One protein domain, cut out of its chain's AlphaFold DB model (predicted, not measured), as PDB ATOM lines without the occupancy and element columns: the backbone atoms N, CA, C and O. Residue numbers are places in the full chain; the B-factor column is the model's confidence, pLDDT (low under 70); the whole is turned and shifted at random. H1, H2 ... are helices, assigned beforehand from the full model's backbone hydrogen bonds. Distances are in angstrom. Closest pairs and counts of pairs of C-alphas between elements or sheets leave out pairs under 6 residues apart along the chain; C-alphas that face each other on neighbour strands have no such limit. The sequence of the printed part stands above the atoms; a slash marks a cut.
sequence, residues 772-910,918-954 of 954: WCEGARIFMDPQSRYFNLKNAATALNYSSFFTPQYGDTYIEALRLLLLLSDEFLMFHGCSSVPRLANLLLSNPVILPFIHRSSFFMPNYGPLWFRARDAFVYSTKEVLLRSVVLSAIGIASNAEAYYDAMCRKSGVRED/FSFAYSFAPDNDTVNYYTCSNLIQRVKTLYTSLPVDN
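Overview. This is residues 772 to 910 and 918 to 954 of the 954 residues of an uncharacterized protein of Blastocystis sp. subtype 1 (strain ATCC 50177 / NandII) (UniProt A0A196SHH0). Two crossed helices, H3 and H8, make the core of an all-helix domain; H1 and H2 lie side by side with H3 as a small three-helix bundle, its centres in a triangle, while H5, H6 and H7 pack on H8. The hairpin of H4 and H5 and the helix H9 lie toward one end of the longest axis, and H10 is at the other end, tied to the rest by its contact with H7; residues 931 to 937, of which 936 and 937 belong to H10, stick out. The printed part has 176 residues with ten named helices, H1 to H10 in order along the chain, and no named strand. The whole is compact, with a radius of gyration of the C-alphas of 16.2 A and spans of 48 by 41 by 30 A.

Arrangement. H1, residues 772 to 780, touches H2, residues 789 to 802, as a helical hairpin at a shallow tilt of 13 degrees, opposite ways; the closest C-alphas, of Ala 776 and Ala 792, are 4.2 A apart. H3, residues 808 to 819, forms a hairpin with H2 at a shallow tilt of 25 degrees, opposite ways, closest at the C-alphas of Leu 796 and Thr 809, 6.0 A apart. H3 is the hub, touching five helices. It touches H1 too, the same way at a shallow tilt of 24 degrees, with the C-alphas of Cys 773 and Thr 809 closest at 5.8 A. H4, residues 822 to 827, and H5, residues 833 to 840, are a hairpin at a shallow tilt of 27 degrees, closest at the C-alphas of Glu 823 and Leu 840, 5.7 A apart. H6, residues 846 to 854, touches H3 at a shallow tilt of 16 degrees, opposite ways; the C-alphas of Tyr 810 and Ser 853 are closest, at 6.9 A. H7, residues 862 to 867, touches residues 808 to 811 of H3, with the C-alphas of Asp 808 and Leu 863 closest at 5.5 A; at 71 degrees they are only just about perpendicular. H8, residues 875 to 891, touches H3 at a steep tilt of 44 degrees, the same way, with the C-alphas of Arg 815 and Ser 886 closest at 5.6 A. With residues 884 to 891 alone H8 touches H5, where the C-alphas of Ala 837 and Ala 887 are closest at 4.8 A. With residues 875 to 880 alone it touches H6, and with residues 878 to 882 alone H7; the closest C-alphas are those of Ser 854 and Thr 875, 5.4 A, and of Ala 867 and Val 878, 5.4 A. H9, residues 894 to 904, touches no helix but is near H4 and H8. H10, residues 936 to 948, touches H7 at a steep tilt of 48 degrees, closest at the C-alphas of Phe 865 and Thr 945, 5.2 A apart; H8 and H10 are apart. Every O i to N i+4 pair is within hydrogen-bond range in H1 to H7, H9 and H10, and 12 of 13 are in H8.

Along the chain. H1 begins at C-alpha 772, (174.141, 134.787, 84.840). From first to last C-alpha, H2 measures 19.8 A, H3 16.3 A, H9 15.4 A and H10 18.0 A. H8, the longest helix with 17 residues, measures 24.2 A and begins at C-alpha 875, (165.825, 115.356, 86.145). H10 ends at C-alpha 948, (180.306, 115.093, 86.991).

Size, cuts and confidence. The two C-alphas farthest apart, of Glu 909 and Asn 954, are 50.7 A apart. Residues 911 to 917 are not printed, and C-alphas 910 and 918 are 19.6 A apart across this cut. Of the links that are printed whole, none is long; residues 918 to 935 have no named element. The mean pLDDT of the printed part is 76.7, and it is under 70 in residues 869 to 873, 907 to 910 and 918 to 954.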
ATOM      1  N   TRP A 772     175.411 134.218  84.378       97.31
ATOM      2  CA  TRP A 772     174.141 134.787  84.840       97.31
ATOM      3  C   TRP A 772     173.624 134.116  86.119       97.31
ATOM      4  O   TRP A 772     173.097 134.802  86.993       97.31
ATOM      5  N   CYS A 773     173.825 132.810  86.278       96.19
ATOM      6  CA  CYS A 773     173.468 132.094  87.499       96.19
ATOM      7  C   CYS A 773     174.318 132.518  88.711       96.19
ATOM      8  O   CYS A 773     173.772 132.684  89.802       96.19
ATOM      9  N   GLU A 774     175.627 132.754  88.548       95.00
ATOM     10  CA  GLU A 774     176.433 133.348  89.630       95.00
ATOM     11  C   GLU A 774     175.971 134.784  89.939       95.00
ATOM     12  O   GLU A 774     175.869 135.170  91.102       95.00
ATOM     13  N   GLY A 775     175.584 135.556  88.916       95.75
ATOM     14  CA  GLY A 775     174.909 136.845  89.097       95.75
ATOM     15  C   GLY A 775     173.662 136.736  89.981       95.75
ATOM     16  O   GLY A 775     173.497 137.509  90.926       95.75
ATOM     17  N   ALA A 776     172.815 135.731  89.736       96.38
ATOM     18  CA  ALA A 776     171.647 135.445  90.567       96.38
ATOM     19  C   ALA A 776     172.020 135.101  92.018       96.38
ATOM     20  O   ALA A 776     171.365 135.593  92.934       96.38
ATOM     21  N   ARG A 777     173.095 134.333  92.250       94.06
ATOM     22  CA  ARG A 777     173.605 134.048  93.604       94.06
ATOM     23  C   ARG A 777     174.033 135.314  94.342       94.06
ATOM     24  O   ARG A 777     173.649 135.479  95.495       94.06
ATOM     25  N   ILE A 778     174.731 136.246  93.688       93.38
ATOM     26  CA  ILE A 778     175.107 137.538  94.302       93.38
ATOM     27  C   ILE A 778     173.865 138.385  94.638       93.38
ATOM     28  O   ILE A 778     173.874 139.136  95.616       93.38
ATOM     29  N   PHE A 779     172.793 138.269  93.847       94.88
ATOM     30  CA  PHE A 779     171.508 138.928  94.102       94.88
ATOM     31  C   PHE A 779     170.627 138.210  95.144       94.88
ATOM     32  O   PHE A 779     169.710 138.839  95.671       94.88
ATOM     33  N   MET A 780     170.883 136.937  95.460       92.44
ATOM     34  CA  MET A 780     170.176 136.177  96.505       92.44
ATOM     35  C   MET A 780     170.956 136.042  97.815       92.44
ATOM     36  O   MET A 780     170.383 135.608  98.807       92.44
ATOM     37  N   ASP A 781     172.233 136.416  97.853       89.06
ATOM     38  CA  ASP A 781     173.033 136.446  99.078       89.06
ATOM     39  C   ASP A 781     172.526 137.542 100.040       89.06
ATOM     40  O   ASP A 781     172.646 138.727  99.717       89.06
ATOM     41  N   PRO A 782     171.990 137.197 101.229       86.62
ATOM     42  CA  PRO A 782     171.447 138.176 102.171       86.62
ATOM     43  C   PRO A 782     172.513 139.083 102.814       86.62
ATOM     44  O   PRO A 782     172.174 140.094 103.437       86.62
ATOM     45  N   GLN A 783     173.803 138.757 102.680       81.69
ATOM     46  CA  GLN A 783     174.915 139.598 103.138       81.69
ATOM     47  C   GLN A 783     175.442 140.536 102.047       81.69
ATOM     48  O   GLN A 783     176.109 141.527 102.353       81.69
ATOM     49  N   SER A 784     175.106 140.280 100.784       84.94
ATOM     50  CA  SER A 784     175.437 141.149  99.658       84.94
ATOM     51  C   SER A 784     174.622 142.441  99.715       84.94
ATOM     52  O   SER A 784     173.391 142.418  99.735       84.94
ATOM     53  N   ARG A 785     175.280 143.607  99.620       86.69
ATOM     54  CA  ARG A 785     174.577 144.898  99.432       86.69
ATOM     55  C   ARG A 785     173.783 144.968  98.119       86.69
ATOM     56  O   ARG A 785     172.991 145.886  97.924       86.69
ATOM     57  N   TYR A 786     174.009 144.021  97.207       90.81
ATOM     58  CA  TYR A 786     173.261 143.891  95.962       90.81
ATOM     59  C   TYR A 786     172.009 143.014  96.091       90.81
ATOM     60  O   TYR A 786     171.306 142.886  95.089       90.81
ATOM     61  N   PHE A 787     171.706 142.455  97.273       91.81
ATOM     62  CA  PHE A 787     170.533 141.607  97.506       91.81
ATOM     63  C   PHE A 787     169.260 142.201  96.885       91.81
ATOM     64  O   PHE A 787     168.833 143.318  97.203       91.81
ATOM     65  N   ASN A 788     168.684 141.465  95.936       93.12
ATOM     66  CA  ASN A 788     167.534 141.878  95.148       93.12
ATOM     67  C   ASN A 788     166.947 140.674  94.393       93.12
ATOM     68  O   ASN A 788     167.380 140.340  93.287       93.12
ATOM     69  N   LEU A 789     165.898 140.071  94.953       94.31
ATOM     70  CA  LEU A 789     165.238 138.897  94.373       94.31
ATOM     71  C   LEU A 789     164.637 139.150  92.975       94.31
ATOM     72  O   LEU A 789     164.592 138.233  92.156       94.31
ATOM     73  N   LYS A 790     164.262 140.394  92.638       94.69
ATOM     74  CA  LYS A 790     163.821 140.748  91.276       94.69
ATOM     75  C   LYS A 790     164.976 140.659  90.272       94.69
ATOM     76  O   LYS A 790     164.796 140.119  89.184       94.69
ATOM     77  N   ASN A 791     166.166 141.130  90.645       95.31
ATOM     78  CA  ASN A 791     167.356 140.991  89.801       95.31
ATOM     79  C   ASN A 791     167.807 139.528  89.699       95.31
ATOM     80  O   ASN A 791     168.246 139.111  88.630       95.31
ATOM     81  N   ALA A 792     167.658 138.740  90.772       96.31
ATOM     82  CA  ALA A 792     167.892 137.299  90.730       96.31
ATOM     83  C   ALA A 792     166.959 136.606  89.722       96.31
ATOM     84  O   ALA A 792     167.439 135.846  88.886       96.31
ATOM     85  N   ALA A 793     165.661 136.935  89.721       95.69
ATOM     86  CA  ALA A 793     164.703 136.429  88.733       95.69
ATOM     87  C   ALA A 793     165.134 136.755  87.291       95.69
ATOM     88  O   ALA A 793     165.182 135.874  86.435       95.69
ATOM     89  N   THR A 794     165.512 138.011  87.024       93.56
ATOM     90  CA  THR A 794     166.025 138.433  85.710       93.56
ATOM     91  C   THR A 794     167.284 137.659  85.309       93.56
ATOM     92  O   THR A 794     167.382 137.195  84.174       93.56
ATOM     93  N   ALA A 795     168.227 137.473  86.232       95.62
ATOM     94  CA  ALA A 795     169.464 136.746  85.972       95.62
ATOM     95  C   ALA A 795     169.217 135.247  85.700       95.62
ATOM     96  O   ALA A 795     169.775 134.700  84.754       95.62
ATOM     97  N   LEU A 796     168.316 134.586  86.436       95.75
ATOM     98  CA  LEU A 796     167.949 133.183  86.186       95.75
ATOM     99  C   LEU A 796     167.168 132.994  84.874       95.75
ATOM    100  O   LEU A 796     167.348 131.980  84.191       95.75
ATOM    101  N   ASN A 797     166.373 133.986  84.464       91.19
ATOM    102  CA  ASN A 797     165.739 133.997  83.142       91.19
ATOM    103  C   ASN A 797     166.786 134.070  82.017       91.19
ATOM    104  O   ASN A 797     166.696 133.302  81.061       91.19
ATOM    105  N   TYR A 798     167.820 134.911  82.140       92.44
ATOM    106  CA  TYR A 798     168.934 134.901  81.184       92.44
ATOM    107  C   TYR A 798     169.749 133.602  81.243       92.44
ATOM    108  O   TYR A 798     170.107 133.067  80.195       92.44
ATOM    109  N   SER A 799     169.988 133.048  82.435       94.44
ATOM    110  CA  SER A 799     170.699 131.775  82.606       94.44
ATOM    111  C   SER A 799     170.009 130.624  81.869       94.44
ATOM    112  O   SER A 799     170.626 129.949  81.045       94.44
ATOM    113  N   SER A 800     168.702 130.453  82.087       91.44
ATOM    114  CA  SER A 800     167.899 129.410  81.433       91.44
ATOM    115  C   SER A 800     167.680 129.667  79.940       91.44
ATOM    116  O   SER A 800     167.573 128.715  79.172       91.44
ATOM    117  N   PHE A 801     167.651 130.929  79.501       86.38
ATOM    118  CA  PHE A 801     167.573 131.275  78.081       86.38
ATOM    119  C   PHE A 801     168.859 130.932  77.320       86.38
ATOM    120  O   PHE A 801     168.796 130.336  76.245       86.38
ATOM    121  N   PHE A 802     170.026 131.297  77.862       88.88
ATOM    122  CA  PHE A 802     171.306 131.079  77.188       88.88
ATOM    123  C   PHE A 802     171.864 129.666  77.368       88.88
ATOM    124  O   PHE A 802     172.611 129.191  76.512       88.88
ATOM    125  N   THR A 803     171.564 128.995  78.482       91.19
ATOM    126  CA  THR A 803     172.168 127.696  78.815       91.19
ATOM    127  C   THR A 803     171.193 126.813  79.614       91.19
ATOM    128  O   THR A 803     171.440 126.508  80.783       91.19
ATOM    129  N   PRO A 804     170.080 126.359  79.001       89.31
ATOM    130  CA  PRO A 804     169.049 125.556  79.676       89.31
ATOM    131  C   PRO A 804     169.539 124.190  80.192       89.31
ATOM    132  O   PRO A 804     168.872 123.558  81.003       89.31
ATOM    133  N   GLN A 805     170.717 123.724  79.771       88.19
ATOM    134  CA  GLN A 805     171.339 122.503  80.293       88.19
ATOM    135  C   GLN A 805     171.992 122.701  81.678       88.19
ATOM    136  O   GLN A 805     172.269 121.719  82.377       88.19
ATOM    137  N   TYR A 806     172.232 123.953  82.099       91.44
ATOM    138  CA  TYR A 806     172.858 124.263  83.384       91.44
ATOM    139  C   TYR A 806     171.847 124.144  84.533       91.44
ATOM    140  O   TYR A 806     171.084 125.066  84.835       91.44
ATOM    141  N   GLY A 807     171.857 122.982  85.182       91.88
ATOM    142  CA  GLY A 807     170.935 122.556  86.230       91.88
ATOM    143  C   GLY A 807     170.924 123.418  87.484       91.88
ATOM    144  O   GLY A 807     169.864 123.575  88.089       91.88
ATOM    145  N   ASP A 808     172.050 124.039  87.835       92.00
ATOM    146  CA  ASP A 808     172.115 124.988  88.952       92.00
ATOM    147  C   ASP A 808     171.122 126.148  88.768       92.00
ATOM    148  O   ASP A 808     170.536 126.586  89.752       92.00
ATOM    149  N   THR A 809     170.829 126.558  87.524       95.38
ATOM    150  CA  THR A 809     169.801 127.569  87.211       95.38
ATOM    151  C   THR A 809     168.447 127.227  87.829       95.38
ATOM    152  O   THR A 809     167.804 128.075  88.439       95.38
ATOM    153  N   TYR A 810     168.002 125.977  87.684       95.31
ATOM    154  CA  TYR A 810     166.686 125.534  88.149       95.31
ATOM    155  C   TYR A 810     166.672 125.287  89.659       95.31
ATOM    156  O   TYR A 810     165.633 125.432  90.296       95.31
ATOM    157  N   ILE A 811     167.826 124.957  90.246       93.94
ATOM    158  CA  ILE A 811     167.995 124.826  91.698       93.94
ATOM    159  C   ILE A 811     167.940 126.205  92.365       93.94
ATOM    160  O   ILE A 811     167.205 126.396  93.330       93.94
ATOM    161  N   GLU A 812     168.652 127.187  91.816       95.19
ATOM    162  CA  GLU A 812     168.597 128.573  92.283       95.19
ATOM    163  C   GLU A 812     167.221 129.213  92.002       95.19
ATOM    164  O   GLU A 812     166.748 130.018  92.798       95.19
ATOM    165  N   ALA A 813     166.512 128.799  90.943       96.19
ATOM    166  CA  ALA A 813     165.123 129.204  90.702       96.19
ATOM    167  C   ALA A 813     164.129 128.584  91.700       96.19
ATOM    168  O   ALA A 813     163.214 129.276  92.142       96.19
ATOM    169  N   LEU A 814     164.324 127.326  92.116       95.50
ATOM    170  CA  LEU A 814     163.567 126.722  93.222       95.50
ATOM    171  C   LEU A 814     163.818 127.472  94.536       95.50
ATOM    172  O   LEU A 814     162.869 127.815  95.234       95.50
ATOM    173  N   ARG A 815     165.078 127.792  94.853       94.75
ATOM    174  CA  ARG A 815     165.440 128.617  96.017       94.75
ATOM    175  C   ARG A 815     164.777 129.998  95.964       94.75
ATOM    176  O   ARG A 815     164.227 130.437  96.968       94.75
ATOM    177  N   LEU A 816     164.789 130.660  94.807       95.75
ATOM    178  CA  LEU A 816     164.115 131.943  94.602       95.75
ATOM    179  C   LEU A 816     162.596 131.836  94.805       95.75
ATOM    180  O   LEU A 816     162.017 132.694  95.463       95.75
ATOM    181  N   LEU A 817     161.963 130.784  94.275       95.75
ATOM    182  CA  LEU A 817     160.533 130.513  94.447       95.75
ATOM    183  C   LEU A 817     160.175 130.351  95.928       95.75
ATOM    184  O   LEU A 817     159.211 130.956  96.379       95.75
ATOM    185  N   LEU A 818     160.981 129.603  96.689       94.50
ATOM    186  CA  LEU A 818     160.805 129.452  98.135       94.50
ATOM    187  C   LEU A 818     161.014 130.771  98.901       94.50
ATOM    188  O   LEU A 818     160.286 131.040  99.846       94.50
ATOM    189  N   LEU A 819     161.975 131.614  98.504       94.38
ATOM    190  CA  LEU A 819     162.204 132.927  99.134       94.38
ATOM    191  C   LEU A 819     161.103 133.956  98.831       94.38
ATOM    192  O   LEU A 819     160.925 134.901  99.594       94.38
ATOM    193  N   LEU A 820     160.391 133.800  97.713       94.19
ATOM    194  CA  LEU A 820     159.267 134.651  97.311       94.19
ATOM    195  C   LEU A 820     157.906 134.112  97.780       94.19
ATOM    196  O   LEU A 820     156.881 134.679  97.408       94.19
ATOM    197  N   SER A 821     157.882 133.015  98.540       95.12
ATOM    198  CA  SER A 821     156.651 132.305  98.886       95.12
ATOM    199  C   SER A 821     155.954 132.905 100.113       95.12
ATOM    200  O   SER A 821     156.605 133.389 101.043       95.12
ATOM    201  N   ASP A 822     154.620 132.834 100.143       94.31
ATOM    202  CA  ASP A 822     153.826 133.277 101.295       94.31
ATOM    203  C   ASP A 822     154.195 132.479 102.556       94.31
ATOM    204  O   ASP A 822     154.265 133.035 103.651       94.31
ATOM    205  N   GLU A 823     154.529 131.191 102.408       94.56
ATOM    206  CA  GLU A 823     155.006 130.346 103.504       94.56
ATOM    207  C   GLU A 823     156.311 130.875 104.117       94.56
ATOM    208  O   GLU A 823     156.465 130.848 105.340       94.56
ATOM    209  N   PHE A 824     157.241 131.396 103.308       95.19
ATOM    210  CA  PHE A 824     158.427 132.069 103.835       95.19
ATOM    211  C   PHE A 824     158.054 133.385 104.520       95.19
ATOM    212  O   PHE A 824     158.402 133.599 105.682       95.19
ATOM    213  N   LEU A 825     157.323 134.261 103.827       93.12
ATOM    214  CA  LEU A 825     157.027 135.616 104.301       93.12
ATOM    215  C   LEU A 825     156.186 135.635 105.587       93.12
ATOM    216  O   LEU A 825     156.392 136.504 106.431       93.12
ATOM    217  N   MET A 826     155.281 134.669 105.766       93.62
ATOM    218  CA  MET A 826     154.439 134.550 106.961       93.62
ATOM    219  C   MET A 826     155.113 133.803 108.122       93.62
ATOM    220  O   MET A 826     154.763 134.051 109.276       93.62
ATOM    221  N   PHE A 827     156.057 132.891 107.854       94.81
ATOM    222  CA  PHE A 827     156.596 131.974 108.872       94.81
ATOM    223  C   PHE A 827     158.128 131.990 109.019       94.81
ATOM    224  O   PHE A 827     158.671 131.140 109.723       94.81
ATOM    225  N   HIS A 828     158.837 132.971 108.444       92.19
ATOM    226  CA  HIS A 828     160.295 133.132 108.595       92.19
ATOM    227  C   HIS A 828     160.772 133.121 110.064       92.19
ATOM    228  O   HIS A 828     161.853 132.619 110.353       92.19
ATOM    229  N   GLY A 829     159.959 133.636 110.999       90.06
ATOM    230  CA  GLY A 829     160.229 133.635 112.445       90.06
ATOM    231  C   GLY A 829     159.997 132.288 113.147       90.06
ATOM    232  O   GLY A 829     159.996 132.223 114.377       90.06
ATOM    233  N   CYS A 830     159.750 131.204 112.409       90.44
ATOM    234  CA  CYS A 830     159.594 129.873 112.982       90.44
ATOM    235  C   CYS A 830     160.941 129.345 113.502       90.44
ATOM    236  O   CYS A 830     161.804 128.932 112.732       90.44
ATOM    237  N   SER A 831     161.080 129.249 114.826       88.44
ATOM    238  CA  SER A 831     162.288 128.748 115.506       88.44
ATOM    239  C   SER A 831     162.665 127.291 115.189       88.44
ATOM    240  O   SER A 831     163.738 126.825 115.569       88.44
ATOM    241  N   SER A 832     161.792 126.538 114.513       92.00
ATOM    242  CA  SER A 832     161.993 125.126 114.192       92.00
ATOM    243  C   SER A 832     162.288 124.946 112.704       92.00
ATOM    244  O   SER A 832     161.373 124.770 111.898       92.00
ATOM    245  N   VAL A 833     163.580 124.911 112.357       86.94
ATOM    246  CA  VAL A 833     164.077 124.703 110.983       86.94
ATOM    247  C   VAL A 833     163.347 123.569 110.235       86.94
ATOM    248  O   VAL A 833     162.898 123.817 109.117       86.94
ATOM    249  N   PRO A 834     163.119 122.361 110.805       91.38
ATOM    250  CA  PRO A 834     162.404 121.299 110.088       91.38
ATOM    251  C   PRO A 834     160.926 121.610 109.822       91.38
ATOM    252  O   PRO A 834     160.382 121.152 108.821       91.38
ATOM    253  N   ARG A 835     160.257 122.381 110.693       93.25
ATOM    254  CA  ARG A 835     158.855 122.782 110.486       93.25
ATOM    255  C   ARG A 835     158.747 123.823 109.380       93.25
ATOM    256  O   ARG A 835     157.914 123.654 108.497       93.25
ATOM    257  N   LEU A 836     159.616 124.837 109.392       93.56
ATOM    258  CA  LEU A 836     159.667 125.833 108.321       93.56
ATOM    259  C   LEU A 836     160.044 125.187 106.983       93.56
ATOM    260  O   LEU A 836     159.357 125.413 105.997       93.56
ATOM    261  N   ALA A 837     161.048 124.305 106.948       88.94
ATOM    262  CA  ALA A 837     161.414 123.577 105.732       88.94
ATOM    263  C   ALA A 837     160.250 122.729 105.178       88.94
ATOM    264  O   ALA A 837     159.996 122.759 103.978       88.94
ATOM    265  N   ASN A 838     159.502 122.022 106.035       93.44
ATOM    266  CA  ASN A 838     158.314 121.272 105.608       93.44
ATOM    267  C   ASN A 838     157.182 122.184 105.106       93.44
ATOM    268  O   ASN A 838     156.482 121.809 104.169       93.44
ATOM    269  N   LEU A 839     157.010 123.371 105.694       95.06
ATOM    270  CA  LEU A 839     156.022 124.344 105.235       95.06
ATOM    271  C   LEU A 839     156.412 124.937 103.871       95.06
ATOM    272  O   LEU A 839     155.590 124.947 102.962       95.06
ATOM    273  N   LEU A 840     157.678 125.317 103.685       93.25
ATOM    274  CA  LEU A 840     158.221 125.730 102.385       93.25
ATOM    275  C   LEU A 840     158.001 124.649 101.314       93.25
ATOM    276  O   LEU A 840     157.592 124.953 100.200       93.25
ATOM    277  N   LEU A 841     158.204 123.373 101.663       92.38
ATOM    278  CA  LEU A 841     157.958 122.231 100.773       92.38
ATOM    279  C   LEU A 841     156.473 121.952 100.489       92.38
ATOM    280  O   LEU A 841     156.181 121.187  99.570       92.38
ATOM    281  N   SER A 842     155.545 122.557 101.236       93.50
ATOM    282  CA  SER A 842     154.104 122.442 100.974       93.50
ATOM    283  C   SER A 842     153.606 123.377  99.864       93.50
ATOM    284  O   SER A 842     152.474 123.216  99.406       93.50
ATOM    285  N   ASN A 843     154.449 124.304  99.385       92.75
ATOM    286  CA  ASN A 843     154.068 125.264  98.354       92.75
ATOM    287  C   ASN A 843     153.653 124.552  97.040       92.75
ATOM    288  O   ASN A 843     154.463 123.842  96.427       92.75
ATOM    289  N   PRO A 844     152.417 124.763  96.545       91.69
ATOM    290  CA  PRO A 844     151.862 123.988  95.433       91.69
ATOM    291  C   PRO A 844     152.524 124.279  94.077       91.69
ATOM    292  O   PRO A 844     152.361 123.497  93.142       91.69
ATOM    293  N   VAL A 845     153.289 125.370  93.945       91.69
ATOM    294  CA  VAL A 845     153.955 125.761  92.689       91.69
ATOM    295  C   VAL A 845     155.228 124.937  92.436       91.69
ATOM    296  O   VAL A 845     155.664 124.817  91.288       91.69
ATOM    297  N   ILE A 846     155.788 124.293  93.469       91.81
ATOM    298  CA  ILE A 846     157.012 123.478  93.372       91.81
ATOM    299  C   ILE A 846     156.857 122.349  92.348       91.81
ATOM    300  O   ILE A 846     157.681 122.227  91.441       91.81
ATOM    301  N   LEU A 847     155.807 121.526  92.448       90.25
ATOM    302  CA  LEU A 847     155.656 120.356  91.572       90.25
ATOM    303  C   LEU A 847     155.434 120.748  90.093       90.25
ATOM    304  O   LEU A 847     156.157 120.214  89.246       90.25
ATOM    305  N   PRO A 848     154.561 121.717  89.740       88.62
ATOM    306  CA  PRO A 848     154.469 122.255  88.379       88.62
ATOM    307  C   PRO A 848     155.760 122.917  87.876       88.62
ATOM    308  O   PRO A 848     156.058 122.854  86.680       88.62
ATOM    309  N   PHE A 849     156.548 123.554  88.753       91.06
ATOM    310  CA  PHE A 849     157.854 124.101  88.377       91.06
ATOM    311  C   PHE A 849     158.850 122.988  88.036       91.06
ATOM    312  O   PHE A 849     159.472 123.035  86.975       91.06
ATOM    313  N   ILE A 850     158.968 121.960  88.885       90.62
ATOM    314  CA  ILE A 850     159.828 120.790  88.650       90.62
ATOM    315  C   ILE A 850     159.403 120.052  87.377       90.62
ATOM    316  O   ILE A 850     160.255 119.670  86.575       90.62
ATOM    317  N   HIS A 851     158.094 119.901  87.160       85.56
ATOM    318  CA  HIS A 851     157.533 119.280  85.965       85.56
ATOM    319  C   HIS A 851     158.016 119.978  84.689       85.56
ATOM    320  O   HIS A 851     158.687 119.356  83.866       85.56
ATOM    321  N   ARG A 852     157.754 121.285  84.560       85.50
ATOM    322  CA  ARG A 852     158.152 122.079  83.385       85.50
ATOM    323  C   ARG A 852     159.671 122.167  83.233       85.50
ATOM    324  O   ARG A 852     160.190 121.969  82.138       85.50
ATOM    325  N   SER A 853     160.388 122.371  84.339       88.25
ATOM    326  CA  SER A 853     161.857 122.409  84.364       88.25
ATOM    327  C   SER A 853     162.489 121.109  83.864       88.25
ATOM    328  O   SER A 853     163.578 121.134  83.293       88.25
ATOM    329  N   SER A 854     161.808 119.968  84.034       86.06
ATOM    330  CA  SER A 854     162.361 118.675  83.635       86.06
ATOM    331  C   SER A 854     162.518 118.496  82.119       86.06
ATOM    332  O   SER A 854     163.453 117.818  81.691       86.06
ATOM    333  N   PHE A 855     161.696 119.170  81.307       83.12
ATOM    334  CA  PHE A 855     161.758 119.097  79.841       83.12
ATOM    335  C   PHE A 855     162.917 119.889  79.219       83.12
ATOM    336  O   PHE A 855     163.299 119.607  78.088       83.12
ATOM    337  N   PHE A 856     163.539 120.817  79.954       82.44
ATOM    338  CA  PHE A 856     164.788 121.459  79.513       82.44
ATOM    339  C   PHE A 856     166.003 120.521  79.592       82.44
ATOM    340  O   PHE A 856     167.073 120.860  79.092       82.44
ATOM    341  N   MET A 857     165.834 119.348  80.214       80.88
ATOM    342  CA  MET A 857     166.880 118.352  80.443       80.88
ATOM    343  C   MET A 857     168.193 118.921  81.018       80.88
ATOM    344  O   MET A 857     169.264 118.609  80.489       80.88
ATOM    345  N   PRO A 858     168.161 119.724  82.104       87.81
ATOM    346  CA  PRO A 858     169.386 120.079  82.798       87.81
ATOM    347  C   PRO A 858     170.155 118.823  83.203       87.81
ATOM    348  O   PRO A 858     169.585 117.873  83.743       87.81
ATOM    349  N   ASN A 859     171.455 118.817  82.921       82.56
ATOM    350  CA  ASN A 859     172.323 117.670  83.163       82.56
ATOM    351  C   ASN A 859     173.631 118.039  83.880       82.56
ATOM    352  O   ASN A 859     174.303 117.117  84.357       82.56
ATOM    353  N   TYR A 860     173.959 119.333  84.047       82.44
ATOM    354  CA  TYR A 860     175.170 119.744  84.762       82.44
ATOM    355  C   TYR A 860     175.090 120.958  85.688       82.44
ATOM    356  O   TYR A 860     174.324 121.887  85.477       82.44
ATOM    357  N   GLY A 861     175.980 120.970  86.682       80.88
ATOM    358  CA  GLY A 861     176.301 122.111  87.540       80.88
ATOM    359  C   GLY A 861     176.706 121.680  88.960       80.88
ATOM    360  O   GLY A 861     176.301 120.605  89.402       80.88
ATOM    361  N   PRO A 862     177.551 122.435  89.685       76.19
ATOM    362  CA  PRO A 862     177.986 122.051  91.031       76.19
ATOM    363  C   PRO A 862     176.853 121.662  92.000       76.19
ATOM    364  O   PRO A 862     176.959 120.633  92.673       76.19
ATOM    365  N   LEU A 863     175.746 122.416  92.041       78.56
ATOM    366  CA  LEU A 863     174.565 122.059  92.845       78.56
ATOM    367  C   LEU A 863     173.796 120.883  92.241       78.56
ATOM    368  O   LEU A 863     173.359 119.995  92.977       78.56
ATOM    369  N   TRP A 864     173.665 120.849  90.914       85.38
ATOM    370  CA  TRP A 864     173.033 119.755  90.182       85.38
ATOM    371  C   TRP A 864     173.649 118.406  90.557       85.38
ATOM    372  O   TRP A 864     172.949 117.448  90.881       85.38
ATOM    373  N   PHE A 865     174.976 118.347  90.612       74.75
ATOM    374  CA  PHE A 865     175.721 117.142  90.958       74.75
ATOM    375  C   PHE A 865     175.755 116.836  92.454       74.75
ATOM    376  O   PHE A 865     175.780 115.664  92.825       74.75
ATOM    377  N   ARG A 866     175.666 117.857  93.316       74.00
ATOM    378  CA  ARG A 866     175.422 117.676  94.758       74.00
ATOM    379  C   ARG A 866     174.051 117.031  95.025       74.00
ATOM    380  O   ARG A 866     173.910 116.252  95.968       74.00
ATOM    381  N   ALA A 867     173.049 117.327  94.193       76.75
ATOM    382  CA  ALA A 867     171.716 116.729  94.264       76.75
ATOM    383  C   ALA A 867     171.601 115.375  93.521       76.75
ATOM    384  O   ALA A 867     170.852 114.501  93.966       76.75
ATOM    385  N   ARG A 868     172.355 115.150  92.432       74.56
ATOM    386  CA  ARG A 868     172.346 113.911  91.622       74.56
ATOM    387  C   ARG A 868     173.118 112.771  92.297       74.56
ATOM    388  O   ARG A 868     174.248 112.439  91.945       74.56
ATOM    389  N   ASP A 869     172.463 112.116  93.251       56.88
ATOM    390  CA  ASP A 869     173.073 111.064  94.075       56.88
ATOM    391  C   ASP A 869     173.382 109.757  93.318       56.88
ATOM    392  O   ASP A 869     174.195 108.953  93.785       56.88
ATOM    393  N   ALA A 870     172.775 109.522  92.152       55.72
ATOM    394  CA  ALA A 870     173.114 108.414  91.264       55.72
ATOM    395  C   ALA A 870     173.041 108.824  89.786       55.72
ATOM    396  O   ALA A 870     172.268 109.694  89.396       55.72
ATOM    397  N   PHE A 871     173.816 108.134  88.946       54.00
ATOM    398  CA  PHE A 871     173.869 108.376  87.500       54.00
ATOM    399  C   PHE A 871     172.498 108.266  86.813       54.00
ATOM    400  O   PHE A 871     172.223 109.026  85.891       54.00
ATOM    401  N   VAL A 872     171.628 107.375  87.302       56.97
ATOM    402  CA  VAL A 872     170.304 107.075  86.725       56.97
ATOM    403  C   VAL A 872     169.157 107.823  87.430       56.97
ATOM    404  O   VAL A 872     168.007 107.395  87.364       56.97
ATOM    405  N   TYR A 873     169.455 108.900  88.163       67.88
ATOM    406  CA  TYR A 873     168.410 109.817  88.630       67.88
ATOM    407  C   TYR A 873     167.897 110.640  87.453       67.88
ATOM    408  O   TYR A 873     168.680 111.254  86.725       67.88
ATOM    409  N   SER A 874     166.579 110.649  87.301       72.38
ATOM    410  CA  SER A 874     165.859 111.543  86.410       72.38
ATOM    411  C   SER A 874     166.028 112.998  86.848       72.38
ATOM    412  O   SER A 874     166.227 113.313  88.025       72.38
ATOM    413  N   THR A 875     165.858 113.913  85.899       83.00
ATOM    414  CA  THR A 875     165.825 115.356  86.145       83.00
ATOM    415  C   THR A 875     164.835 115.742  87.251       83.00
ATOM    416  O   THR A 875     165.139 116.595  88.083       83.00
ATOM    417  N   LYS A 876     163.674 115.070  87.309       84.38
ATOM    418  CA  LYS A 876     162.649 115.296  88.340       84.38
ATOM    419  C   LYS A 876     163.149 114.933  89.737       84.38
ATOM    420  O   LYS A 876     162.964 115.723  90.653       84.38
ATOM    421  N   GLU A 877     163.830 113.801  89.915       82.25
ATOM    422  CA  GLU A 877     164.382 113.401  91.221       82.25
ATOM    423  C   GLU A 877     165.494 114.327  91.710       82.25
ATOM    424  O   GLU A 877     165.545 114.655  92.896       82.25
ATOM    425  N   VAL A 878     166.377 114.776  90.808       84.56
ATOM    426  CA  VAL A 878     167.440 115.729  91.163       84.56
ATOM    427  C   VAL A 878     166.829 117.046  91.653       84.56
ATOM    428  O   VAL A 878     167.270 117.577  92.671       84.56
ATOM    429  N   LEU A 879     165.772 117.533  90.992       89.69
ATOM    430  CA  LEU A 879     165.048 118.744  91.390       89.69
ATOM    431  C   LEU A 879     164.198 118.562  92.665       89.69
ATOM    432  O   LEU A 879     164.190 119.438  93.527       89.69
ATOM    433  N   LEU A 880     163.532 117.416  92.840       88.00
ATOM    434  CA  LEU A 880     162.808 117.075  94.075       88.00
ATOM    435  C   LEU A 880     163.753 117.010  95.280       88.00
ATOM    436  O   LEU A 880     163.411 117.435  96.380       88.00
ATOM    437  N   ARG A 881     164.975 116.517  95.078       84.50
ATOM    438  CA  ARG A 881     166.003 116.523  96.116       84.50
ATOM    439  C   ARG A 881     166.594 117.909  96.349       84.50
ATOM    440  O   ARG A 881     166.853 118.267  97.497       84.50
ATOM    441  N   SER A 882     166.825 118.689  95.295       87.69
ATOM    442  CA  SER A 882     167.408 120.023  95.431       87.69
ATOM    443  C   SER A 882     166.465 121.004  96.128       87.69
ATOM    444  O   SER A 882     166.947 121.816  96.917       87.69
ATOM    445  N   VAL A 883     165.140 120.897  95.941       89.56
ATOM    446  CA  VAL A 883     164.176 121.728  96.682       89.56
ATOM    447  C   VAL A 883     164.163 121.394  98.176       89.56
ATOM    448  O   VAL A 883     164.134 122.314  98.984       89.56
ATOM    449  N   VAL A 884     164.313 120.121  98.573       85.12
ATOM    450  CA  VAL A 884     164.460 119.734  99.994       85.12
ATOM    451  C   VAL A 884     165.725 120.341 100.607       85.12
ATOM    452  O   VAL A 884     165.668 120.929 101.686       85.12
ATOM    453  N   LEU A 885     166.861 120.258  99.906       83.56
ATOM    454  CA  LEU A 885     168.111 120.888 100.352       83.56
ATOM    455  C   LEU A 885     167.980 122.420 100.441       83.56
ATOM    456  O   LEU A 885     168.466 123.022 101.397       83.56
ATOM    457  N   SER A 886     167.286 123.038  99.483       87.69
ATOM    458  CA  SER A 886     167.054 124.487  99.439       87.69
ATOM    459  C   SER A 886     166.126 124.953 100.561       87.69
ATOM    460  O   SER A 886     166.427 125.945 101.216       87.69
ATOM    461  N   ALA A 887     165.043 124.222 100.838       87.75
ATOM    462  CA  ALA A 887     164.103 124.525 101.915       87.75
ATOM    463  C   ALA A 887     164.773 124.453 103.294       87.75
ATOM    464  O   ALA A 887     164.584 125.352 104.108       87.75
ATOM    465  N   ILE A 888     165.614 123.438 103.534       85.81
ATOM    466  CA  ILE A 888     166.430 123.348 104.754       85.81
ATOM    467  C   ILE A 888     167.407 124.532 104.829       85.81
ATOM    468  O   ILE A 888     167.486 125.190 105.861       85.81
ATOM    469  N   GLY A 889     168.116 124.844 103.739       83.19
ATOM    470  CA  GLY A 889     169.083 125.944 103.707       83.19
ATOM    471  C   GLY A 889     168.472 127.334 103.906       83.19
ATOM    472  O   GLY A 889     169.077 128.180 104.563       83.19
ATOM    473  N   ILE A 890     167.265 127.567 103.387       88.44
ATOM    474  CA  ILE A 890     166.492 128.791 103.630       88.44
ATOM    475  C   ILE A 890     166.011 128.826 105.080       88.44
ATOM    476  O   ILE A 890     166.244 129.819 105.762       88.44
ATOM    477  N   ALA A 891     165.409 127.741 105.578       87.94
ATOM    478  CA  ALA A 891     164.884 127.672 106.939       87.94
ATOM    479  C   ALA A 891     165.974 127.870 108.011       87.94
ATOM    480  O   ALA A 891     165.748 128.596 108.974       87.94
ATOM    481  N   SER A 892     167.174 127.311 107.819       85.81
ATOM    482  CA  SER A 892     168.330 127.524 108.710       85.81
ATOM    483  C   SER A 892     168.844 128.967 108.744       85.81
ATOM    484  O   SER A 892     169.607 129.311 109.640       85.81
ATOM    485  N   ASN A 893     168.468 129.804 107.773       85.12
ATOM    486  CA  ASN A 893     168.965 131.172 107.610       85.12
ATOM    487  C   ASN A 893     167.824 132.199 107.461       85.12
ATOM    488  O   ASN A 893     168.037 133.291 106.930       85.12
ATOM    489  N   ALA A 894     166.604 131.848 107.883       89.50
ATOM    490  CA  ALA A 894     165.390 132.588 107.537       89.50
ATOM    491  C   ALA A 894     165.418 134.054 108.008       89.50
ATOM    492  O   ALA A 894     165.047 134.949 107.249       89.50
ATOM    493  N   GLU A 895     165.943 134.310 109.210       89.50
ATOM    494  CA  GLU A 895     166.131 135.664 109.748       89.50
ATOM    495  C   GLU A 895     167.024 136.526 108.844       89.50
ATOM    496  O   GLU A 895     166.653 137.646 108.500       89.50
ATOM    497  N   ALA A 896     168.158 135.993 108.372       88.19
ATOM    498  CA  ALA A 896     169.097 136.734 107.530       88.19
ATOM    499  C   ALA A 896     168.481 137.136 106.177       88.19
ATOM    500  O   ALA A 896     168.687 138.259 105.712       88.19
ATOM    501  N   TYR A 897     167.698 136.243 105.558       91.06
ATOM    502  CA  TYR A 897     166.957 136.553 104.332       91.06
ATOM    503  C   TYR A 897     165.873 137.605 104.564       91.06
ATOM    504  O   TYR A 897     165.790 138.567 103.798       91.06
ATOM    505  N   TYR A 898     165.080 137.465 105.626       92.19
ATOM    506  CA  TYR A 898     164.025 138.423 105.951       92.19
ATOM    507  C   TYR A 898     164.594 139.817 106.277       92.19
ATOM    508  O   TYR A 898     164.090 140.831 105.794       92.19
ATOM    509  N   ASP A 899     165.720 139.885 106.990       89.94
ATOM    510  CA  ASP A 899     166.431 141.137 107.265       89.94
ATOM    511  C   ASP A 899     167.069 141.755 106.018       89.94
ATOM    512  O   ASP A 899     167.165 142.980 105.905       89.94
ATOM    513  N   ALA A 900     167.503 140.945 105.050       88.94
ATOM    514  CA  ALA A 900     167.933 141.445 103.747       88.94
ATOM    515  C   ALA A 900     166.758 142.023 102.938       88.94
ATOM    516  O   ALA A 900     166.904 143.090 102.337       88.94
ATOM    517  N   MET A 901     165.579 141.393 102.986       91.50
ATOM    518  CA  MET A 901     164.348 141.933 102.391       91.50
ATOM    519  C   MET A 901     163.934 143.258 103.051       91.50
ATOM    520  O   MET A 901     163.685 144.229 102.337       91.50
ATOM    521  N   CYS A 902     163.937 143.339 104.387       88.62
ATOM    522  CA  CYS A 902     163.562 144.548 105.137       88.62
ATOM    523  C   CYS A 902     164.523 145.725 104.921       88.62
ATOM    524  O   CYS A 902     164.086 146.870 104.790       88.62
ATOM    525  N   ARG A 903     165.836 145.461 104.838       87.00
ATOM    526  CA  ARG A 903     166.822 146.477 104.432       87.00
ATOM    527  C   ARG A 903     166.585 146.927 102.991       87.00
ATOM    528  O   ARG A 903     166.689 148.112 102.690       87.00
ATOM    529  N   LYS A 904     166.225 146.004 102.090       83.06
ATOM    530  CA  LYS A 904     165.991 146.323 100.675       83.06
ATOM    531  C   LYS A 904     164.713 147.137 100.432       83.06
ATOM    532  O   LYS A 904     164.691 147.924  99.487       83.06
ATOM    533  N   SER A 905     163.684 146.967 101.261       78.94
ATOM    534  CA  SER A 905     162.447 147.758 101.219       78.94
ATOM    535  C   SER A 905     162.539 149.105 101.949       78.94
ATOM    536  O   SER A 905     161.596 149.888 101.867       78.94
ATOM    537  N   GLY A 906     163.646 149.393 102.646       74.12
ATOM    538  CA  GLY A 906     163.809 150.613 103.447       74.12
ATOM    539  C   GLY A 906     163.027 150.605 104.768       74.12
ATOM    540  O   GLY A 906     162.850 151.652 105.376       74.12
ATOM    541  N   VAL A 907     162.551 149.436 105.217       67.19
ATOM    542  CA  VAL A 907     161.743 149.283 106.445       67.19
ATOM    543  C   VAL A 907     162.614 149.199 107.712       67.19
ATOM    544  O   VAL A 907     162.124 149.418 108.819       67.19
ATOM    545  N   ARG A 908     163.915 148.914 107.569       58.84
ATOM    546  CA  ARG A 908     164.915 148.944 108.652       58.84
ATOM    547  C   ARG A 908     166.142 149.756 108.229       58.84
ATOM    548  O   ARG A 908     166.814 149.367 107.275       58.84
ATOM    549  N   GLU A 909     166.464 150.809 108.981       52.47
ATOM    550  CA  GLU A 909     167.768 151.484 108.921       52.47
ATOM    551  C   GLU A 909     168.783 150.802 109.858       52.47
ATOM    552  O   GLU A 909     168.456 150.433 110.985       52.47
ATOM    553  N   ASP A 910     170.002 150.607 109.349       51.62
ATOM    554  CA  ASP A 910     171.272 150.324 110.037       51.62
ATOM    555  C   ASP A 910     171.245 149.611 111.407       51.62
ATOM    556  O   ASP A 910     171.774 150.080 112.416       51.62
ATOM    557  N   PHE A 918     178.403 133.572 106.296       44.16
ATOM    558  CA  PHE A 918     177.808 132.265 106.062       44.16
ATOM    559  C   PHE A 918     178.020 131.887 104.595       44.16
ATOM    560  O   PHE A 918     177.879 132.720 103.700       44.16
ATOM    561  N   SER A 919     178.356 130.622 104.352       44.53
ATOM    562  CA  SER A 919     178.432 130.061 103.003       44.53
ATOM    563  C   SER A 919     177.011 129.886 102.459       44.53
ATOM    564  O   SER A 919     176.353 128.875 102.699       44.53
ATOM    565  N   PHE A 920     176.499 130.907 101.767       47.69
ATOM    566  CA  PHE A 920     175.178 130.866 101.125       47.69
ATOM    567  C   PHE A 920     175.203 130.205  99.740       47.69
ATOM    568  O   PHE A 920     174.151 130.080  99.103       47.69
ATOM    569  N   ALA A 921     176.379 129.796  99.257       43.03
ATOM    570  CA  ALA A 921     176.569 129.203  97.945       43.03
ATOM    571  C   ALA A 921     177.044 127.740  98.075       43.03
ATOM    572  O   ALA A 921     178.229 127.408  98.061       43.03
ATOM    573  N   TYR A 922     176.066 126.835  98.178       44.22
ATOM    574  CA  TYR A 922     176.216 125.391  98.444       44.22
ATOM    575  C   TYR A 922     177.110 124.590  97.470       44.22
ATOM    576  O   TYR A 922     177.332 123.393  97.681       44.22
ATOM    577  N   SER A 923     177.587 125.207  96.391       39.19
ATOM    578  CA  SER A 923     178.315 124.588  95.280       39.19
ATOM    579  C   SER A 923     179.762 124.227  95.614       39.19
ATOM    580  O   SER A 923     180.254 123.221  95.107       39.19
ATOM    581  N   PHE A 924     180.422 125.011  96.471       36.91
ATOM    582  CA  PHE A 924     181.795 124.755  96.934       36.91
ATOM    583  C   PHE A 924     181.961 124.819  98.451       36.91
ATOM    584  O   PHE A 924     183.075 124.606  98.931       36.91
ATOM    585  N   ALA A 925     180.871 125.030  99.201       36.66
ATOM    586  CA  ALA A 925     180.841 124.780 100.633       36.66
ATOM    587  C   ALA A 925     181.512 123.419 100.909       36.66
ATOM    588  O   ALA A 925     180.968 122.385 100.483       36.66
ATOM    589  N   PRO A 926     182.671 123.384 101.604       33.62
ATOM    590  CA  PRO A 926     183.133 122.138 102.181       33.62
ATOM    591  C   PRO A 926     181.993 121.644 103.063       33.62
ATOM    592  O   PRO A 926     181.253 122.453 103.628       33.62
ATOM    593  N   ASP A 927     181.832 120.332 103.186       34.38
ATOM    594  CA  ASP A 927     180.842 119.760 104.090       34.38
ATOM    595  C   ASP A 927     181.269 120.056 105.544       34.38
ATOM    596  O   ASP A 927     181.815 119.197 106.230       34.38
ATOM    597  N   ASN A 928     181.089 121.299 105.995       28.81
ATOM    598  CA  ASN A 928     181.571 121.827 107.271       28.81
ATOM    599  C   ASN A 928     180.694 121.366 108.444       28.81
ATOM    600  O   ASN A 928     181.158 121.376 109.577       28.81
ATOM    601  N   ASP A 929     179.512 120.810 108.164       31.81
ATOM    602  CA  ASP A 929     178.768 119.951 109.097       31.81
ATOM    603  C   ASP A 929     179.321 118.505 109.155       31.81
ATOM    604  O   ASP A 929     178.860 117.682 109.945       31.81
ATOM    605  N   THR A 930     180.353 118.166 108.366       34.28
ATOM    606  CA  THR A 930     181.102 116.892 108.455       34.28
ATOM    607  C   THR A 930     182.467 117.041 109.130       34.28
ATOM    608  O   THR A 930     183.411 116.311 108.831       34.28
ATOM    609  N   VAL A 931     182.542 117.899 110.157       29.42
ATOM    610  CA  VAL A 931     183.579 117.793 111.210       29.42
ATOM    611  C   VAL A 931     183.595 116.379 111.826       29.42
ATOM    612  O   VAL A 931     184.633 115.914 112.292       29.42
ATOM    613  N   ASN A 932     182.493 115.626 111.714       26.41
ATOM    614  CA  ASN A 932     182.458 114.178 111.925       26.41
ATOM    615  C   ASN A 932     183.152 113.382 110.796       26.41
ATOM    616  O   ASN A 932     182.524 112.879 109.865       26.41
ATOM    617  N   TYR A 933     184.471 113.265 110.943       27.66
ATOM    618  CA  TYR A 933     185.329 112.109 110.646       27.66
ATOM    619  C   TYR A 933     184.767 110.975 109.742       27.66
ATOM    620  O   TYR A 933     183.897 110.200 110.122       27.66
ATOM    621  N   TYR A 934     185.437 110.785 108.596       36.06
ATOM    622  CA  TYR A 934     185.668 109.511 107.883       36.06
ATOM    623  C   TYR A 934     184.498 108.523 107.700       36.06
ATOM    624  O   TYR A 934     184.351 107.542 108.425       36.06
ATOM    625  N   THR A 935     183.819 108.616 106.553       35.69
ATOM    626  CA  THR A 935     183.168 107.452 105.925       35.69
ATOM    627  C   THR A 935     183.438 107.433 104.420       35.69
ATOM    628  O   THR A 935     183.611 108.484 103.798       35.69
ATOM    629  N   CYS A 936     183.418 106.253 103.777       36.25
ATOM    630  CA  CYS A 936     183.516 106.180 102.306       36.25
ATOM    631  C   CYS A 936     182.372 106.927 101.595       36.25
ATOM    632  O   CYS A 936     182.471 107.173 100.400       36.25
ATOM    633  N   SER A 937     181.309 107.293 102.316       37.38
ATOM    634  CA  SER A 937     180.167 108.059 101.822       37.38
ATOM    635  C   SER A 937     180.603 109.464 101.378       37.38
ATOM    636  O   SER A 937     180.257 109.869 100.273       37.38
ATOM    637  N   ASN A 938     181.486 110.130 102.140       40.69
ATOM    638  CA  ASN A 938     182.104 111.405 101.743       40.69
ATOM    639  C   ASN A 938     183.044 111.250 100.539       40.69
ATOM    640  O   ASN A 938     183.064 112.114  99.668       40.69
ATOM    641  N   LEU A 939     183.806 110.149 100.446       40.00
ATOM    642  CA  LEU A 939     184.617 109.888  99.252       40.00
ATOM    643  C   LEU A 939     183.717 109.687  98.029       40.00
ATOM    644  O   LEU A 939     183.992 110.283  97.002       40.00
ATOM    645  N   ILE A 940     182.635 108.914  98.151       42.84
ATOM    646  CA  ILE A 940     181.668 108.639  97.078       42.84
ATOM    647  C   ILE A 940     180.914 109.907  96.658       42.84
ATOM    648  O   ILE A 940     180.738 110.117  95.461       42.84
ATOM    649  N   GLN A 941     180.495 110.763  97.595       45.22
ATOM    650  CA  GLN A 941     179.881 112.056  97.281       45.22
ATOM    651  C   GLN A 941     180.875 112.983  96.585       45.22
ATOM    652  O   GLN A 941     180.581 113.430  95.485       45.22
ATOM    653  N   ARG A 942     182.084 113.176  97.131       44.22
ATOM    654  CA  ARG A 942     183.128 113.991  96.485       44.22
ATOM    655  C   ARG A 942     183.437 113.474  95.079       44.22
ATOM    656  O   ARG A 942     183.366 114.255  94.135       44.22
ATOM    657  N   VAL A 943     183.681 112.163  94.944       42.84
ATOM    658  CA  VAL A 943     183.812 111.414  93.678       42.84
ATOM    659  C   VAL A 943     182.696 111.803  92.712       42.84
ATOM    660  O   VAL A 943     182.986 112.347  91.649       42.84
ATOM    661  N   LYS A 944     181.427 111.608  93.085       46.16
ATOM    662  CA  LYS A 944     180.273 111.962  92.244       46.16
ATOM    663  C   LYS A 944     180.301 113.432  91.840       46.16
ATOM    664  O   LYS A 944     180.293 113.688  90.635       46.16
ATOM    665  N   THR A 945     180.416 114.353  92.802       41.25
ATOM    666  CA  THR A 945     180.443 115.801  92.561       41.25
ATOM    667  C   THR A 945     181.454 116.132  91.481       41.25
ATOM    668  O   THR A 945     181.066 116.649  90.447       41.25
ATOM    669  N   LEU A 946     182.730 115.772  91.643       40.12
ATOM    670  CA  LEU A 946     183.789 116.234  90.739       40.12
ATOM    671  C   LEU A 946     183.887 115.400  89.442       40.12
ATOM    672  O   LEU A 946     184.203 115.975  88.405       40.12
ATOM    673  N   TYR A 947     183.575 114.089  89.407       43.28
ATOM    674  CA  TYR A 947     183.498 113.353  88.119       43.28
ATOM    675  C   TYR A 947     182.443 113.928  87.189       43.28
ATOM    676  O   TYR A 947     182.631 113.865  85.975       43.28
ATOM    677  N   THR A 948     181.389 114.500  87.757       45.22
ATOM    678  CA  THR A 948     180.306 115.093  86.991       45.22
ATOM    679  C   THR A 948     180.442 116.620  86.859       45.22
ATOM    680  O   THR A 948     180.089 117.121  85.803       45.22
ATOM    681  N   SER A 949     181.100 117.337  87.794       29.08
ATOM    682  CA  SER A 949     181.208 118.820  87.914       29.08
ATOM    683  C   SER A 949     181.677 119.633  86.711       29.08
ATOM    684  O   SER A 949     181.744 120.855  86.820       29.08
ATOM    685  N   LEU A 950     182.036 119.010  85.594       28.28
ATOM    686  CA  LEU A 950     182.297 119.706  84.346       28.28
ATOM    687  C   LEU A 950     181.631 118.953  83.194       28.28
ATOM    688  O   LEU A 950     181.749 117.726  83.148       28.28
ATOM    689  N   PRO A 951     180.964 119.654  82.262       26.52
ATOM    690  CA  PRO A 951     180.058 118.989  81.338       26.52
ATOM    691  C   PRO A 951     180.783 118.123  80.316       26.52
ATOM    692  O   PRO A 951     181.791 118.524  79.718       26.52
ATOM    693  N   VAL A 952     180.195 116.957  80.055       24.94
ATOM    694  CA  VAL A 952     180.484 116.137  78.875       24.94
ATOM    695  C   VAL A 952     179.730 116.741  77.680       24.94
ATOM    696  O   VAL A 952     178.866 116.110  77.079       24.94
ATOM    697  N   ASP A 953     180.018 118.007  77.372       23.48
ATOM    698  CA  ASP A 953     179.355 118.711  76.274       23.48
ATOM    699  C   ASP A 953     179.999 118.384  74.924       23.48
ATOM    700  O   ASP A 953     181.169 118.718  74.702       23.48
ATOM    701  N   ASN A 954     179.134 117.830  74.064       25.20
ATOM    702  CA  ASN A 954     179.039 117.942  72.600       25.20
ATOM    703  C   ASN A 954     180.158 117.382  71.711       25.20
ATOM    704  O   ASN A 954     181.134 118.103  71.413       25.20
TER     705      ASN A 954